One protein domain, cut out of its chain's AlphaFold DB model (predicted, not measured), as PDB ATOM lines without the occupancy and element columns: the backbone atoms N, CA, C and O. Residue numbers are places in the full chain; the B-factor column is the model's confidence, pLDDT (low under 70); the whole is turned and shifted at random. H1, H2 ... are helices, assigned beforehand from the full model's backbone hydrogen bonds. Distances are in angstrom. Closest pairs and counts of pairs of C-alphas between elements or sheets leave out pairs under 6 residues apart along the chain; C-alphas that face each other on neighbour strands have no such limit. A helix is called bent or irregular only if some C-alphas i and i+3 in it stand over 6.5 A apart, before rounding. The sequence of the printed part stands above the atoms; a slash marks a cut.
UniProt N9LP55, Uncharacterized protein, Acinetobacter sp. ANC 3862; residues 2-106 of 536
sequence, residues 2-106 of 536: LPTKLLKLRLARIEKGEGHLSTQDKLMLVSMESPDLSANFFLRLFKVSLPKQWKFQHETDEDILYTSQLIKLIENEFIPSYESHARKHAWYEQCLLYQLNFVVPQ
ATOM      1  N   LEU A   2     206.337 240.693 210.142       82.19
ATOM      2  CA  LEU A   2     206.311 241.026 208.717       82.19
ATOM      3  C   LEU A   2     205.868 239.812 207.886       82.19
ATOM      4  O   LEU A   2     206.291 238.703 208.204       82.19
ATOM      5  N   PRO A   3     205.083 240.001 206.810       88.25
ATOM      6  CA  PRO A   3     204.810 238.935 205.846       88.25
ATOM      7  C   PRO A   3     206.108 238.398 205.223       88.25
ATOM      8  O   PRO A   3     207.007 239.193 204.938       88.25
ATOM      9  N   THR A   4     206.192 237.099 204.920       88.88
ATOM     10  CA  THR A   4     207.396 236.436 204.370       88.88
ATOM     11  C   THR A   4     208.056 237.176 203.212       88.88
ATOM     12  O   THR A   4     209.267 237.394 203.227       88.88
ATOM     13  N   LYS A   5     207.274 237.666 202.239       89.75
ATOM     14  CA  LYS A   5     207.808 238.456 201.109       89.75
ATOM     15  C   LYS A   5     208.565 239.704 201.569       89.75
ATOM     16  O   LYS A   5     209.604 240.044 201.005       89.75
ATOM     17  N   LEU A   6     208.048 240.387 202.588       89.44
ATOM     18  CA  LEU A   6     208.679 241.571 203.155       89.44
ATOM     19  C   LEU A   6     209.880 241.187 204.025       89.44
ATOM     20  O   LEU A   6     210.932 241.804 203.886       89.44
ATOM     21  N   LEU A   7     209.763 240.149 204.859       91.75
ATOM     22  CA  LEU A   7     210.868 239.652 205.684       91.75
ATOM     23  C   LEU A   7     212.078 239.253 204.824       91.75
ATOM     24  O   LEU A   7     213.188 239.703 205.094       91.75
ATOM     25  N   LYS A   8     211.852 238.518 203.730       93.69
ATOM     26  CA  LYS A   8     212.860 238.163 202.718       93.69
ATOM     27  C   LYS A   8     213.621 239.380 202.197       93.69
ATOM     28  O   LYS A   8     214.850 239.402 202.210       93.69
ATOM     29  N   LEU A   9     212.898 240.415 201.760       92.12
ATOM     30  CA  LEU A   9     213.503 241.654 201.257       92.12
ATOM     31  C   LEU A   9     214.335 242.365 202.333       92.12
ATOM     32  O   LEU A   9     215.388 242.929 202.034       92.12
ATOM     33  N   ARG A  10     213.867 242.351 203.586       90.81
ATOM     34  CA  ARG A  10     214.537 243.007 204.717       90.81
ATOM     35  C   ARG A  10     215.798 242.259 205.141       90.81
ATOM     36  O   ARG A  10     216.826 242.906 205.303       90.81
ATOM     37  N   LEU A  11     215.753 240.932 205.232       92.81
ATOM     38  CA  LEU A  11     216.923 240.099 205.525       92.81
ATOM     39  C   LEU A  11     217.990 240.223 204.429       92.81
ATOM     40  O   LEU A  11     219.147 240.480 204.743       92.81
ATOM     41  N   ALA A  12     217.597 240.198 203.150       91.00
ATOM     42  CA  ALA A  12     218.530 240.419 202.040       91.00
ATOM     43  C   ALA A  12     219.173 241.820 202.069       91.00
ATOM     44  O   ALA A  12     220.323 241.997 201.668       91.00
ATOM     45  N   ARG A  13     218.444 242.843 202.540       89.38
ATOM     46  CA  ARG A  13     219.000 244.190 202.749       89.38
ATOM     47  C   ARG A  13     219.993 244.227 203.912       89.38
ATOM     48  O   ARG A  13     220.966 244.967 203.822       89.38
ATOM     49  N   ILE A  14     219.739 243.466 204.976       90.81
ATOM     50  CA  ILE A  14     220.647 243.349 206.124       90.81
ATOM     51  C   ILE A  14     221.951 242.676 205.699       90.81
ATOM     52  O   ILE A  14     223.014 243.226 205.962       90.81
ATOM     53  N   GLU A  15     221.865 241.565 204.970       88.62
ATOM     54  CA  GLU A  15     223.024 240.826 204.457       88.62
ATOM     55  C   GLU A  15     223.878 241.687 203.511       88.62
ATOM     56  O   GLU A  15     225.085 241.811 203.685       88.62
ATOM     57  N   LYS A  16     223.253 242.405 202.565       86.94
ATOM     58  CA  LYS A  16     223.970 243.341 201.674       86.94
ATOM     59  C   LYS A  16     224.577 244.551 202.396       86.94
ATOM     60  O   LYS A  16     225.430 245.226 201.827       86.94
ATOM     61  N   GLY A  17     224.095 244.868 203.597       78.38
ATOM     62  CA  GLY A  17     224.480 246.038 204.385       78.38
ATOM     63  C   GLY A  17     225.265 245.701 205.653       78.38
ATOM     64  O   GLY A  17     225.312 246.549 206.544       78.38
ATOM     65  N   GLU A  18     225.846 244.497 205.750       68.25
ATOM     66  CA  GLU A  18     226.390 243.905 206.985       68.25
ATOM     67  C   GLU A  18     227.379 244.810 207.751       68.25
ATOM     68  O   GLU A  18     227.429 244.750 208.977       68.25
ATOM     69  N   GLY A  19     228.097 245.707 207.057       69.19
ATOM     70  CA  GLY A  19     229.040 246.670 207.651       69.19
ATOM     71  C   GLY A  19     228.523 248.101 207.869       69.19
ATOM     72  O   GLY A  19     229.257 248.935 208.394       69.19
ATOM     73  N   HIS A  20     227.292 248.425 207.459       79.00
ATOM     74  CA  HIS A  20     226.755 249.798 207.483       79.00
ATOM     75  C   HIS A  20     225.471 249.960 208.302       79.00
ATOM     76  O   HIS A  20     225.047 251.088 208.552       79.00
ATOM     77  N   LEU A  21     224.837 248.858 208.701       83.94
ATOM     78  CA  LEU A  21     223.620 248.881 209.506       83.94
ATOM     79  C   LEU A  21     223.959 248.625 210.971       83.94
ATOM     80  O   LEU A  21     224.554 247.599 211.302       83.94
ATOM     81  N   SER A  22     223.531 249.531 211.850       87.88
ATOM     82  CA  SER A  22     223.600 249.284 213.289       87.88
ATOM     83  C   SER A  22     222.651 248.148 213.686       87.88
ATOM     84  O   SER A  22     221.662 247.872 212.998       87.88
ATOM     85  N   THR A  23     222.887 247.521 214.838       88.50
ATOM     86  CA  THR A  23     221.979 246.494 215.371       88.50
ATOM     87  C   THR A  23     220.550 247.018 215.555       88.50
ATOM     88  O   THR A  23     219.582 246.302 215.291       88.50
ATOM     89  N   GLN A  24     220.401 248.298 215.908       87.00
ATOM     90  CA  GLN A  24     219.105 248.969 215.988       87.00
ATOM     91  C   GLN A  24     218.420 249.067 214.614       87.00
ATOM     92  O   GLN A  24     217.224 248.794 214.512       87.00
ATOM     93  N   ASP A  25     219.159 249.404 213.552       86.94
ATOM     94  CA  ASP A  25     218.608 249.484 212.191       86.94
ATOM     95  C   ASP A  25     218.143 248.113 211.698       86.94
ATOM     96  O   ASP A  25     217.061 247.985 211.121       86.94
ATOM     97  N   LYS A  26     218.941 247.073 211.965       90.44
ATOM     98  CA  LYS A  26     218.587 245.686 211.644       90.44
ATOM     99  C   LYS A  26     217.324 245.257 212.388       90.44
ATOM    100  O   LYS A  26     216.429 244.684 211.769       90.44
ATOM    101  N   LEU A  27     217.200 245.595 213.672       89.88
ATOM    102  CA  LEU A  27     216.001 245.312 214.459       89.88
ATOM    103  C   LEU A  27     214.773 246.043 213.899       89.88
ATOM    104  O   LEU A  27     213.725 245.423 213.719       89.88
ATOM    105  N   MET A  28     214.884 247.338 213.585       86.94
ATOM    106  CA  MET A  28     213.788 248.110 212.982       86.94
ATOM    107  C   MET A  28     213.333 247.495 211.655       86.94
ATOM    108  O   MET A  28     212.134 247.369 211.414       86.94
ATOM    109  N   LEU A  29     214.281 247.070 210.813       89.00
ATOM    110  CA  LEU A  29     213.999 246.456 209.516       89.00
ATOM    111  C   LEU A  29     213.156 245.185 209.616       89.00
ATOM    112  O   LEU A  29     212.359 244.941 208.711       89.00
ATOM    113  N   VAL A  30     213.326 244.389 210.675       89.75
ATOM    114  CA  VAL A  30     212.624 243.105 210.840       89.75
ATOM    115  C   VAL A  30     211.422 243.166 211.786       89.75
ATOM    116  O   VAL A  30     210.657 242.205 211.857       89.75
ATOM    117  N   SER A  31     211.221 244.280 212.497       86.25
ATOM    118  CA  SER A  31     210.126 244.444 213.467       86.25
ATOM    119  C   SER A  31     209.057 245.460 213.052       86.25
ATOM    120  O   SER A  31     207.917 245.338 213.502       86.25
ATOM    121  N   MET A  32     209.377 246.425 212.183       82.88
ATOM    122  CA  MET A  32     208.463 247.501 211.779       82.88
ATOM    123  C   MET A  32     207.989 247.339 210.332       82.88
ATOM    124  O   MET A  32     208.783 247.032 209.444       82.88
ATOM    125  N   GLU A  33     206.711 247.623 210.065       77.31
ATOM    126  CA  GLU A  33     206.171 247.625 208.693       77.31
ATOM    127  C   GLU A  33     206.816 248.724 207.829       77.31
ATOM    128  O   GLU A  33     207.235 248.476 206.693       77.31
ATOM    129  N   SER A  34     206.984 249.920 208.399       76.56
ATOM    130  CA  SER A  34     207.576 251.092 207.743       76.56
ATOM    131  C   SER A  34     208.746 251.673 208.562       76.56
ATOM    132  O   SER A  34     208.575 252.669 209.268       76.56
ATOM    133  N   PRO A  35     209.944 251.059 208.508       72.81
ATOM    134  CA  PRO A  35     211.118 251.543 209.227       72.81
ATOM    135  C   PRO A  35     211.702 252.790 208.545       72.81
ATOM    136  O   PRO A  35     212.131 252.732 207.390       72.81
ATOM    137  N   ASP A  36     211.755 253.908 209.269       70.94
ATOM    138  CA  ASP A  36     212.448 255.127 208.838       70.94
ATOM    139  C   ASP A  36     213.909 255.104 209.310       70.94
ATOM    140  O   ASP A  36     214.229 255.436 210.451       70.94
ATOM    141  N   LEU A  37     214.796 254.698 208.400       68.12
ATOM    142  CA  LEU A  37     216.242 254.621 208.624       68.12
ATOM    143  C   LEU A  37     216.971 255.950 208.357       68.12
ATOM    144  O   LEU A  37     218.202 255.971 208.372       68.12
ATOM    145  N   SER A  38     216.250 257.048 208.095       63.25
ATOM    146  CA  SER A  38     216.820 258.369 207.780       63.25
ATOM    147  C   SER A  38     216.707 259.390 208.923       63.25
ATOM    148  O   SER A  38     217.431 260.381 208.933       63.25
ATOM    149  N   ALA A  39     215.866 259.131 209.932       60.62
ATOM    150  CA  ALA A  39     215.656 260.022 211.079       60.62
ATOM    151  C   ALA A  39     216.910 260.199 211.967       60.62
ATOM    152  O   ALA A  39     217.706 259.277 212.101       60.62
ATOM    153  N   ASN A  40     217.087 261.335 212.650       60.28
ATOM    154  CA  ASN A  40     218.221 261.537 213.574       60.28
ATOM    155  C   ASN A  40     218.204 260.562 214.774       60.28
ATOM    156  O   ASN A  40     217.134 260.217 215.278       60.28
ATOM    157  N   PHE A  41     219.387 260.183 215.281       57.53
ATOM    158  CA  PHE A  41     219.586 259.236 216.399       57.53
ATOM    159  C   PHE A  41     218.670 259.501 217.613       57.53
ATOM    160  O   PHE A  41     217.989 258.593 218.089       57.53
ATOM    161  N   PHE A  42     218.552 260.762 218.052       52.09
ATOM    162  CA  PHE A  42     217.701 261.154 219.186       52.09
ATOM    163  C   PHE A  42     216.198 260.933 218.956       52.09
ATOM    164  O   PHE A  42     215.479 260.604 219.894       52.09
ATOM    165  N   LEU A  43     215.714 261.051 217.716       55.94
ATOM    166  CA  LEU A  43     214.316 260.756 217.374       55.94
ATOM    167  C   LEU A  43     214.053 259.245 217.285       55.94
ATOM    168  O   LEU A  43     212.908 258.816 217.437       55.94
ATOM    169  N   ARG A  44     215.094 258.429 217.052       59.69
ATOM    170  CA  ARG A  44     214.993 256.960 217.006       59.69
ATOM    171  C   ARG A  44     214.962 256.323 218.396       59.69
ATOM    172  O   ARG A  44     214.285 255.310 218.553       59.69
ATOM    173  N   LEU A  45     215.617 256.924 219.397       52.69
ATOM    174  CA  LEU A  45     215.603 256.455 220.795       52.69
ATOM    175  C   LEU A  45     214.180 256.286 221.360       52.69
ATOM    176  O   LEU A  45     213.939 255.376 222.144       52.69
ATOM    177  N   PHE A  46     213.224 257.104 220.909       54.22
ATOM    178  CA  PHE A  46     211.821 257.042 221.342       54.22
ATOM    179  C   PHE A  46     210.908 256.195 220.436       54.22
ATOM    180  O   PHE A  46     209.737 256.016 220.759       54.22
ATOM    181  N   LYS A  47     211.406 255.685 219.298       60.00
ATOM    182  CA  LYS A  47     210.592 254.969 218.290       60.00
ATOM    183  C   LYS A  47     210.858 253.466 218.207       60.00
ATOM    184  O   LYS A  47     210.012 252.745 217.682       60.00
ATOM    185  N   VAL A  48     212.001 252.979 218.688       65.81
ATOM    186  CA  VAL A  48     212.314 251.543 218.629       65.81
ATOM    187  C   VAL A  48     211.711 250.832 219.833       65.81
ATOM    188  O   VAL A  48     212.304 250.770 220.905       65.81
ATOM    189  N   SER A  49     210.510 250.285 219.652       74.88
ATOM    190  CA  SER A  49     209.911 249.371 220.622       74.88
ATOM    191  C   SER A  49     210.518 247.978 220.459       74.88
ATOM    192  O   SER A  49     210.306 247.324 219.434       74.88
ATOM    193  N   LEU A  50     211.246 247.508 221.472       87.06
ATOM    194  CA  LEU A  50     211.763 246.141 221.489       87.06
ATOM    195  C   LEU A  50     210.597 245.131 221.544       87.06
ATOM    196  O   LEU A  50     209.702 245.280 222.386       87.06
ATOM    197  N   PRO A  51     210.587 244.088 220.690       89.12
ATOM    198  CA  PRO A  51     209.540 243.072 220.710       89.12
ATOM    199  C   PRO A  51     209.427 242.382 222.073       89.12
ATOM    200  O   PRO A  51     210.422 241.968 222.663       89.12
ATOM    201  N   LYS A  52     208.205 242.216 222.584       92.19
ATOM    202  CA  LYS A  52     207.953 241.348 223.752       92.19
ATOM    203  C   LYS A  52     207.745 239.887 223.344       92.19
ATOM    204  O   LYS A  52     207.991 238.989 224.136       92.19
ATOM    205  N   GLN A  53     207.277 239.662 222.118       91.81
ATOM    206  CA  GLN A  53     207.016 238.344 221.545       91.81
ATOM    207  C   GLN A  53     207.355 238.345 220.053       91.81
ATOM    208  O   GLN A  53     207.025 239.296 219.337       91.81
ATOM    209  N   TRP A  54     207.951 237.256 219.590       92.62
ATOM    210  CA  TRP A  54     208.183 236.931 218.193       92.62
ATOM    211  C   TRP A  54     207.086 235.971 217.718       92.62
ATOM    212  O   TRP A  54     206.844 234.932 218.322       92.62
ATOM    213  N   LYS A  55     206.384 236.332 216.638       89.06
ATOM    214  CA  LYS A  55     205.310 235.517 216.042       89.06
ATOM    215  C   LYS A  55     205.752 234.967 214.697       89.06
ATOM    216  O   LYS A  55     205.503 235.600 213.679       89.06
ATOM    217  N   PHE A  56     206.437 233.838 214.720       93.75
ATOM    218  CA  PHE A  56     207.063 233.227 213.556       93.75
ATOM    219  C   PHE A  56     206.056 232.606 212.565       93.75
ATOM    220  O   PHE A  56     205.122 231.915 212.978       93.75
ATOM    221  N   GLN A  57     206.254 232.838 211.262       90.75
ATOM    222  CA  GLN A  57     205.449 232.226 210.192       90.75
ATOM    223  C   GLN A  57     205.992 230.836 209.840       90.75
ATOM    224  O   GLN A  57     207.208 230.661 209.846       90.75
ATOM    225  N   HIS A  58     205.098 229.887 209.542       92.38
ATOM    226  CA  HIS A  58     205.421 228.464 209.347       92.38
ATOM    227  C   HIS A  58     204.493 227.741 208.348       92.38
ATOM    228  O   HIS A  58     204.450 226.515 208.349       92.38
ATOM    229  N   GLU A  59     203.707 228.459 207.535       91.81
ATOM    230  CA  GLU A  59     202.716 227.827 206.646       91.81
ATOM    231  C   GLU A  59     203.369 227.199 205.408       91.81
ATOM    232  O   GLU A  59     202.866 226.216 204.867       91.81
ATOM    233  N   THR A  60     204.494 227.759 204.960       93.19
ATOM    234  CA  THR A  60     205.226 227.307 203.771       93.19
ATOM    235  C   THR A  60     206.713 227.083 204.049       93.19
ATOM    236  O   THR A  60     207.281 227.658 204.979       93.19
ATOM    237  N   ASP A  61     207.386 226.312 203.188       92.00
ATOM    238  CA  ASP A  61     208.845 226.132 203.250       92.00
ATOM    239  C   ASP A  61     209.601 227.469 203.142       92.00
ATOM    240  O   ASP A  61     210.658 227.650 203.751       92.00
ATOM    241  N   GLU A  62     209.050 228.433 202.390       93.69
ATOM    242  CA  GLU A  62     209.618 229.780 202.278       93.69
ATOM    243  C   GLU A  62     209.528 230.529 203.620       93.69
ATOM    244  O   GLU A  62     210.493 231.185 204.025       93.69
ATOM    245  N   ASP A  63     208.418 230.375 204.350       92.69
ATOM    246  CA  ASP A  63     208.263 230.943 205.693       92.69
ATOM    247  C   ASP A  63     209.288 230.343 206.658       92.69
ATOM    248  O   ASP A  63     209.977 231.078 207.366       92.69
ATOM    249  N   ILE A  64     209.440 229.013 206.653       93.94
ATOM    250  CA  ILE A  64     210.379 228.311 207.537       93.94
ATOM    251  C   ILE A  64     211.820 228.748 207.250       93.94
ATOM    252  O   ILE A  64     212.579 229.016 208.188       93.94
ATOM    253  N   LEU A  65     212.198 228.881 205.974       94.88
ATOM    254  CA  LEU A  65     213.531 229.324 205.564       94.88
ATOM    255  C   LEU A  65     213.858 230.726 206.097       94.88
ATOM    256  O   LEU A  65     214.895 230.918 206.741       94.88
ATOM    257  N   TYR A  66     212.992 231.712 205.848       94.88
ATOM    258  CA  TYR A  66     213.266 233.100 206.241       94.88
ATOM    259  C   TYR A  66     213.066 233.346 207.734       94.88
ATOM    260  O   TYR A  66     213.819 234.122 208.326       94.88
ATOM    261  N   THR A  67     212.144 232.632 208.376       95.81
ATOM    262  CA  THR A  67     212.068 232.598 209.835       95.81
ATOM    263  C   THR A  67     213.364 232.053 210.438       95.81
ATOM    264  O   THR A  67     213.889 232.637 211.383       95.81
ATOM    265  N   SER A  68     213.937 230.982 209.880       95.50
ATOM    266  CA  SER A  68     215.198 230.415 210.380       95.50
ATOM    267  C   SER A  68     216.363 231.404 210.268       95.50
ATOM    268  O   SER A  68     217.212 231.473 211.156       95.50
ATOM    269  N   GLN A  69     216.401 232.209 209.201       95.50
ATOM    270  CA  GLN A  69     217.378 233.294 209.057       95.50
ATOM    271  C   GLN A  69     217.149 234.418 210.077       95.50
ATOM    272  O   GLN A  69     218.108 234.901 210.678       95.50
ATOM    273  N   LEU A  70     215.891 234.798 210.324       96.31
ATOM    274  CA  LEU A  70     215.546 235.764 211.367       96.31
ATOM    275  C   LEU A  70     215.955 235.263 212.759       96.31
ATOM    276  O   LEU A  70     216.523 236.031 213.529       96.31
ATOM    277  N   ILE A  71     215.724 233.987 213.074       96.75
ATOM    278  CA  ILE A  71     216.136 233.391 214.352       96.75
ATOM    279  C   ILE A  71     217.654 233.479 214.531       96.75
ATOM    280  O   ILE A  71     218.104 233.913 215.587       96.75
ATOM    281  N   LYS A  72     218.448 233.177 213.494       95.75
ATOM    282  CA  LYS A  72     219.911 233.353 213.552       95.75
ATOM    283  C   LYS A  72     220.309 234.798 213.859       95.75
ATOM    284  O   LYS A  72     221.233 235.019 214.634       95.75
ATOM    285  N   LEU A  73     219.615 235.777 213.277       95.50
ATOM    286  CA  LEU A  73     219.854 237.195 213.559       95.50
ATOM    287  C   LEU A  73     219.485 237.559 215.010       95.50
ATOM    288  O   LEU A  73     220.230 238.276 215.678       95.50
ATOM    289  N   ILE A  74     218.365 237.031 215.519       96.44
ATOM    290  CA  ILE A  74     217.949 237.216 216.915       96.44
ATOM    291  C   ILE A  74     219.002 236.639 217.868       96.44
ATOM    292  O   ILE A  74     219.441 237.340 218.777       96.44
ATOM    293  N   GLU A  75     219.422 235.393 217.653       95.69
ATOM    294  CA  GLU A  75     220.365 234.681 218.521       95.69
ATOM    295  C   GLU A  75     221.772 235.283 218.501       95.69
ATOM    296  O   GLU A  75     222.376 235.451 219.559       95.69
ATOM    297  N   ASN A  76     222.281 235.642 217.321       94.81
ATOM    298  CA  ASN A  76     223.672 236.070 217.171       94.81
ATOM    299  C   ASN A  76     223.881 237.571 217.383       94.81
ATOM    300  O   ASN A  76     224.999 237.977 217.692       94.81
ATOM    301  N   GLU A  77     222.847 238.398 217.202       93.62
ATOM    302  CA  GLU A  77     223.006 239.855 217.235       93.62
ATOM    303  C   GLU A  77     222.072 240.542 218.234       93.62
ATOM    304  O   GLU A  77     222.531 241.339 219.059       93.62
ATOM    305  N   PHE A  78     220.772 240.232 218.218       95.06
ATOM    306  CA  PHE A  78     219.822 240.961 219.063       95.06
ATOM    307  C   PHE A  78     219.852 240.531 220.528       95.06
ATOM    308  O   PHE A  78     219.803 241.397 221.397       95.06
ATOM    309  N   ILE A  79     219.951 239.233 220.823       95.19
ATOM    310  CA  ILE A  79     220.069 238.744 222.203       95.19
ATOM    311  C   ILE A  79     221.321 239.330 222.883       95.19
ATOM    312  O   ILE A  79     221.159 239.921 223.950       95.19
ATOM    313  N   PRO A  80     222.530 239.274 222.283       94.94
ATOM    314  CA  PRO A  80     223.716 239.903 222.869       94.94
ATOM    315  C   PRO A  80     223.584 241.420 223.060       94.94
ATOM    316  O   PRO A  80     224.056 241.957 224.057       94.94
ATOM    317  N   SER A  81     222.923 242.121 222.133       94.31
ATOM    318  CA  SER A  81     222.812 243.588 222.174       94.31
ATOM    319  C   SER A  81     221.716 244.106 223.111       94.31
ATOM    320  O   SER A  81     221.753 245.264 223.524       94.31
ATOM    321  N   TYR A  82     220.733 243.267 223.449       93.56
ATOM    322  CA  TYR A  82     219.573 243.622 224.271       93.56
ATOM    323  C   TYR A  82     219.336 242.611 225.398       93.56
ATOM    324  O   TYR A  82     218.189 242.282 225.705       93.56
ATOM    325  N   GLU A  83     220.412 242.131 226.025       93.31
ATOM    326  CA  GLU A  83     220.410 240.992 226.953       93.31
ATOM    327  C   GLU A  83     219.294 241.066 228.007       93.31
ATOM    328  O   GLU A  83     218.470 240.159 228.096       93.31
ATOM    329  N   SER A  84     219.202 242.169 228.759       92.94
ATOM    330  CA  SER A  84     218.195 242.328 229.821       92.94
ATOM    331  C   SER A  84     216.757 242.194 229.301       92.94
ATOM    332  O   SER A  84     215.934 241.492 229.895       92.94
ATOM    333  N   HIS A  85     216.452 242.827 228.164       94.62
ATOM    334  CA  HIS A  85     215.119 242.776 227.562       94.62
ATOM    335  C   HIS A  85     214.824 241.395 226.975       94.62
ATOM    336  O   HIS A  85     213.750 240.844 227.210       94.62
ATOM    337  N   ALA A  86     215.786 240.824 226.249       95.00
ATOM    338  CA  ALA A  86     215.674 239.505 225.646       95.00
ATOM    339  C   ALA A  86     215.432 238.417 226.698       95.00
ATOM    340  O   ALA A  86     214.560 237.568 226.514       95.00
ATOM    341  N   ARG A  87     216.150 238.488 227.825       94.19
ATOM    342  CA  ARG A  87     216.021 237.556 228.949       94.19
ATOM    343  C   ARG A  87     214.678 237.718 229.665       94.19
ATOM    344  O   ARG A  87     214.010 236.728 229.934       94.19
ATOM    345  N   LYS A  88     214.232 238.960 229.901       94.81
ATOM    346  CA  LYS A  88     212.913 239.266 230.493       94.81
ATOM    347  C   LYS A  88     211.745 238.744 229.652       94.81
ATOM    348  O   LYS A  88     210.691 238.428 230.196       94.81
ATOM    349  N   HIS A  89     211.913 238.717 228.335       95.62
ATOM    350  CA  HIS A  89     210.874 238.332 227.387       95.62
ATOM    351  C   HIS A  89     211.125 236.973 226.724       95.62
ATOM    352  O   HIS A  89     210.468 236.673 225.732       95.62
ATOM    353  N   ALA A  90     212.031 236.154 227.267       96.62
ATOM    354  CA  ALA A  90     212.281 234.779 226.833       96.62
ATOM    355  C   ALA A  90     212.513 234.635 225.311       96.62
ATOM    356  O   ALA A  90     211.942 233.763 224.653       96.62
ATOM    357  N   TRP A  91     213.285 235.549 224.706       97.12
ATOM    358  CA  TRP A  91     213.503 235.548 223.251       97.12
ATOM    359  C   TRP A  91     214.166 234.260 222.763       97.12
ATOM    360  O   TRP A  91     213.788 233.749 221.711       97.12
ATOM    361  N   TYR A  92     215.128 233.733 223.521       97.88
ATOM    362  CA  TYR A  92     215.819 232.500 223.157       97.88
ATOM    363  C   TYR A  92     214.862 231.303 223.173       97.88
ATOM    364  O   TYR A  92     214.831 230.512 222.239       97.88
ATOM    365  N   GLU A  93     214.026 231.213 224.201       97.81
ATOM    366  CA  GLU A  93     213.043 230.156 224.389       97.81
ATOM    367  C   GLU A  93     211.996 230.169 223.271       97.81
ATOM    368  O   GLU A  93     211.649 229.119 222.736       97.81
ATOM    369  N   GLN A  94     211.546 231.356 222.848       96.88
ATOM    370  CA  GLN A  94     210.647 231.502 221.698       96.88
ATOM    371  C   GLN A  94     211.292 231.003 220.397       96.88
ATOM    372  O   GLN A  94     210.652 230.283 219.629       96.88
ATOM    373  N   CYS A  95     212.555 231.369 220.148       97.31
ATOM    374  CA  CYS A  95     213.321 230.891 218.995       97.31
ATOM    375  C   CYS A  95     213.495 229.368 219.024       97.31
ATOM    376  O   CYS A  95     213.243 228.696 218.023       97.31
ATOM    377  N   LEU A  96     213.881 228.816 220.176       97.44
ATOM    378  CA  LEU A  96     214.120 227.388 220.348       97.44
ATOM    379  C   LEU A  96     212.832 226.574 220.174       97.44
ATOM    380  O   LEU A  96     212.845 225.566 219.473       97.44
ATOM    381  N   LEU A  97     211.708 227.033 220.730       96.62
ATOM    382  CA  LEU A  97     210.406 226.391 220.539       96.62
ATOM    383  C   LEU A  97     210.033 226.308 219.052       96.62
ATOM    384  O   LEU A  97     209.568 225.273 218.581       96.62
ATOM    385  N   TYR A  98     210.270 227.383 218.294       96.75
ATOM    386  CA  TYR A  98     210.043 227.368 216.852       96.75
ATOM    387  C   TYR A  98     210.958 226.368 216.138       96.75
ATOM    388  O   TYR A  98     210.491 225.571 215.323       96.75
ATOM    389  N   GLN A  99     212.258 226.388 216.453       96.00
ATOM    390  CA  GLN A  99     213.221 225.462 215.861       96.00
ATOM    391  C   GLN A  99     212.813 224.007 216.104       96.00
ATOM    392  O   GLN A  99     212.811 223.225 215.157       96.00
ATOM    393  N   LEU A 100     212.417 223.659 217.330       95.69
ATOM    394  CA  LEU A 100     212.001 222.304 217.700       95.69
ATOM    395  C   LEU A 100     210.696 221.860 217.033       95.69
ATOM    396  O   LEU A 100     210.507 220.670 216.836       95.69
ATOM    397  N   ASN A 101     209.803 222.775 216.656       94.56
ATOM    398  CA  ASN A 101     208.543 222.398 216.008       94.56
ATOM    399  C   ASN A 101     208.660 222.282 214.482       94.56
ATOM    400  O   ASN A 101     207.975 221.456 213.884       94.56
ATOM    401  N   PHE A 102     209.510 223.098 213.844       95.38
ATOM    402  CA  PHE A 102     209.463 223.278 212.385       95.38
ATOM    403  C   PHE A 102     210.796 223.094 211.655       95.38
ATOM    404  O   PHE A 102     210.791 222.873 210.448       95.38
ATOM    405  N   VAL A 103     211.941 223.198 212.341       93.44
ATOM    406  CA  VAL A 103     213.267 223.195 211.687       93.44
ATOM    407  C   VAL A 103     214.059 221.938 212.029       93.44
ATOM    408  O   VAL A 103     214.596 221.274 211.148       93.44
ATOM    409  N   VAL A 104     214.126 221.600 213.316       92.88
ATOM    410  CA  VAL A 104     214.826 220.425 213.840       92.88
ATOM    411  C   VAL A 104     213.890 219.667 214.793       92.88
ATOM    412  O   VAL A 104     214.097 219.708 216.005       92.88
ATOM    413  N   PRO A 105     212.864 218.957 214.273       88.69
ATOM    414  CA  PRO A 105     211.896 218.240 215.110       88.69
ATOM    415  C   PRO A 105     212.503 217.126 215.961       88.69
ATOM    416  O   PRO A 105     212.000 216.800 217.031       88.69
ATOM    417  N   GLN A 106     213.605 216.543 215.489       90.19
ATOM    418  CA  GLN A 106     214.342 215.488 216.182       90.19
ATOM    419  C   GLN A 106     215.799 215.924 216.374       90.19
ATOM    420  O   GLN A 106     216.664 215.568 215.569       90.19
TER     421      GLN A 106
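AT A GLANCE: This is residues 2 to 106 of the 536 residues of an uncharacterized protein of Acinetobacter sp. ANC 3862 (UniProt N9LP55). A long helix, H4, runs through the middle, with the helical hairpin of H1 and H2 packed on one side of it and H6 folded back along another. Short H5 makes the corner between H4 and H6, and residues 38 to 43, partly in H3, stick out at one end. The printed part has 105 residues with six named helices, H1 to H6 in chain order, and no named strand: all helix. It is compact, with a radius of gyration of the C-alphas of 13.8 A, and elongated, spanning 46 by 30 by 23 A.

HOW THE PARTS SIT: H1, residues 4 to 16, and H2, residues 23 to 31, touch as a hairpin at a shallow tilt of 16 degrees, opposite ways; their closest C-alphas, Arg 10 and Leu 29, are 5.9 A apart. H3, residues 41 to 44, touches no helix. The hub is H4, residues 61 to 81, with a kink of 37 degrees near residue 75; it is only just irregular, C-alphas 76 and 79 being 6.7 A apart. With residues 62 to 70 alone it touches H1 at a steep tilt of 49 degrees, the same way, closest at C-alphas Thr 4 and Asp 63, 5.7 A. It touches H2 at 33 degrees, a shallow tilt only just short of steep, opposite ways, closest at C-alphas Thr 23 and Glu 77, 7.0 A. H5, residues 83 to 88, and H4 only just touch, only at the corner, with 3 pairs of C-alphas within 8 A; the closest are Ile 79 and Ala 86, 5.6 A. H6, residues 91 to 103, touches H4 at a shallow tilt of 24 degrees, opposite ways, closest at C-alphas Ile 71 and Cys 95, 6.0 A. Every O i to N i+4 pair is within hydrogen-bond range in H1, H2, H5 and H6, and 15 of 17 are in H4; H3 is too short for one.

IN THESE COORDINATES: H1 begins at C-alpha 4 (207.396, 236.436, 204.370) and is 18.2 A long. H4 is 29.3 A long, and H6, 16.9 A, ends at C-alpha 103 (213.267, 223.195, 211.687).

THE WHOLE: The C-alphas farthest apart, Asn 40 and Gln 106, are 46.3 A apart. The printed part has no cut; the link from H3 to H4 is long. The pLDDT is under 70 at residues 18 to 19 and 37 to 48.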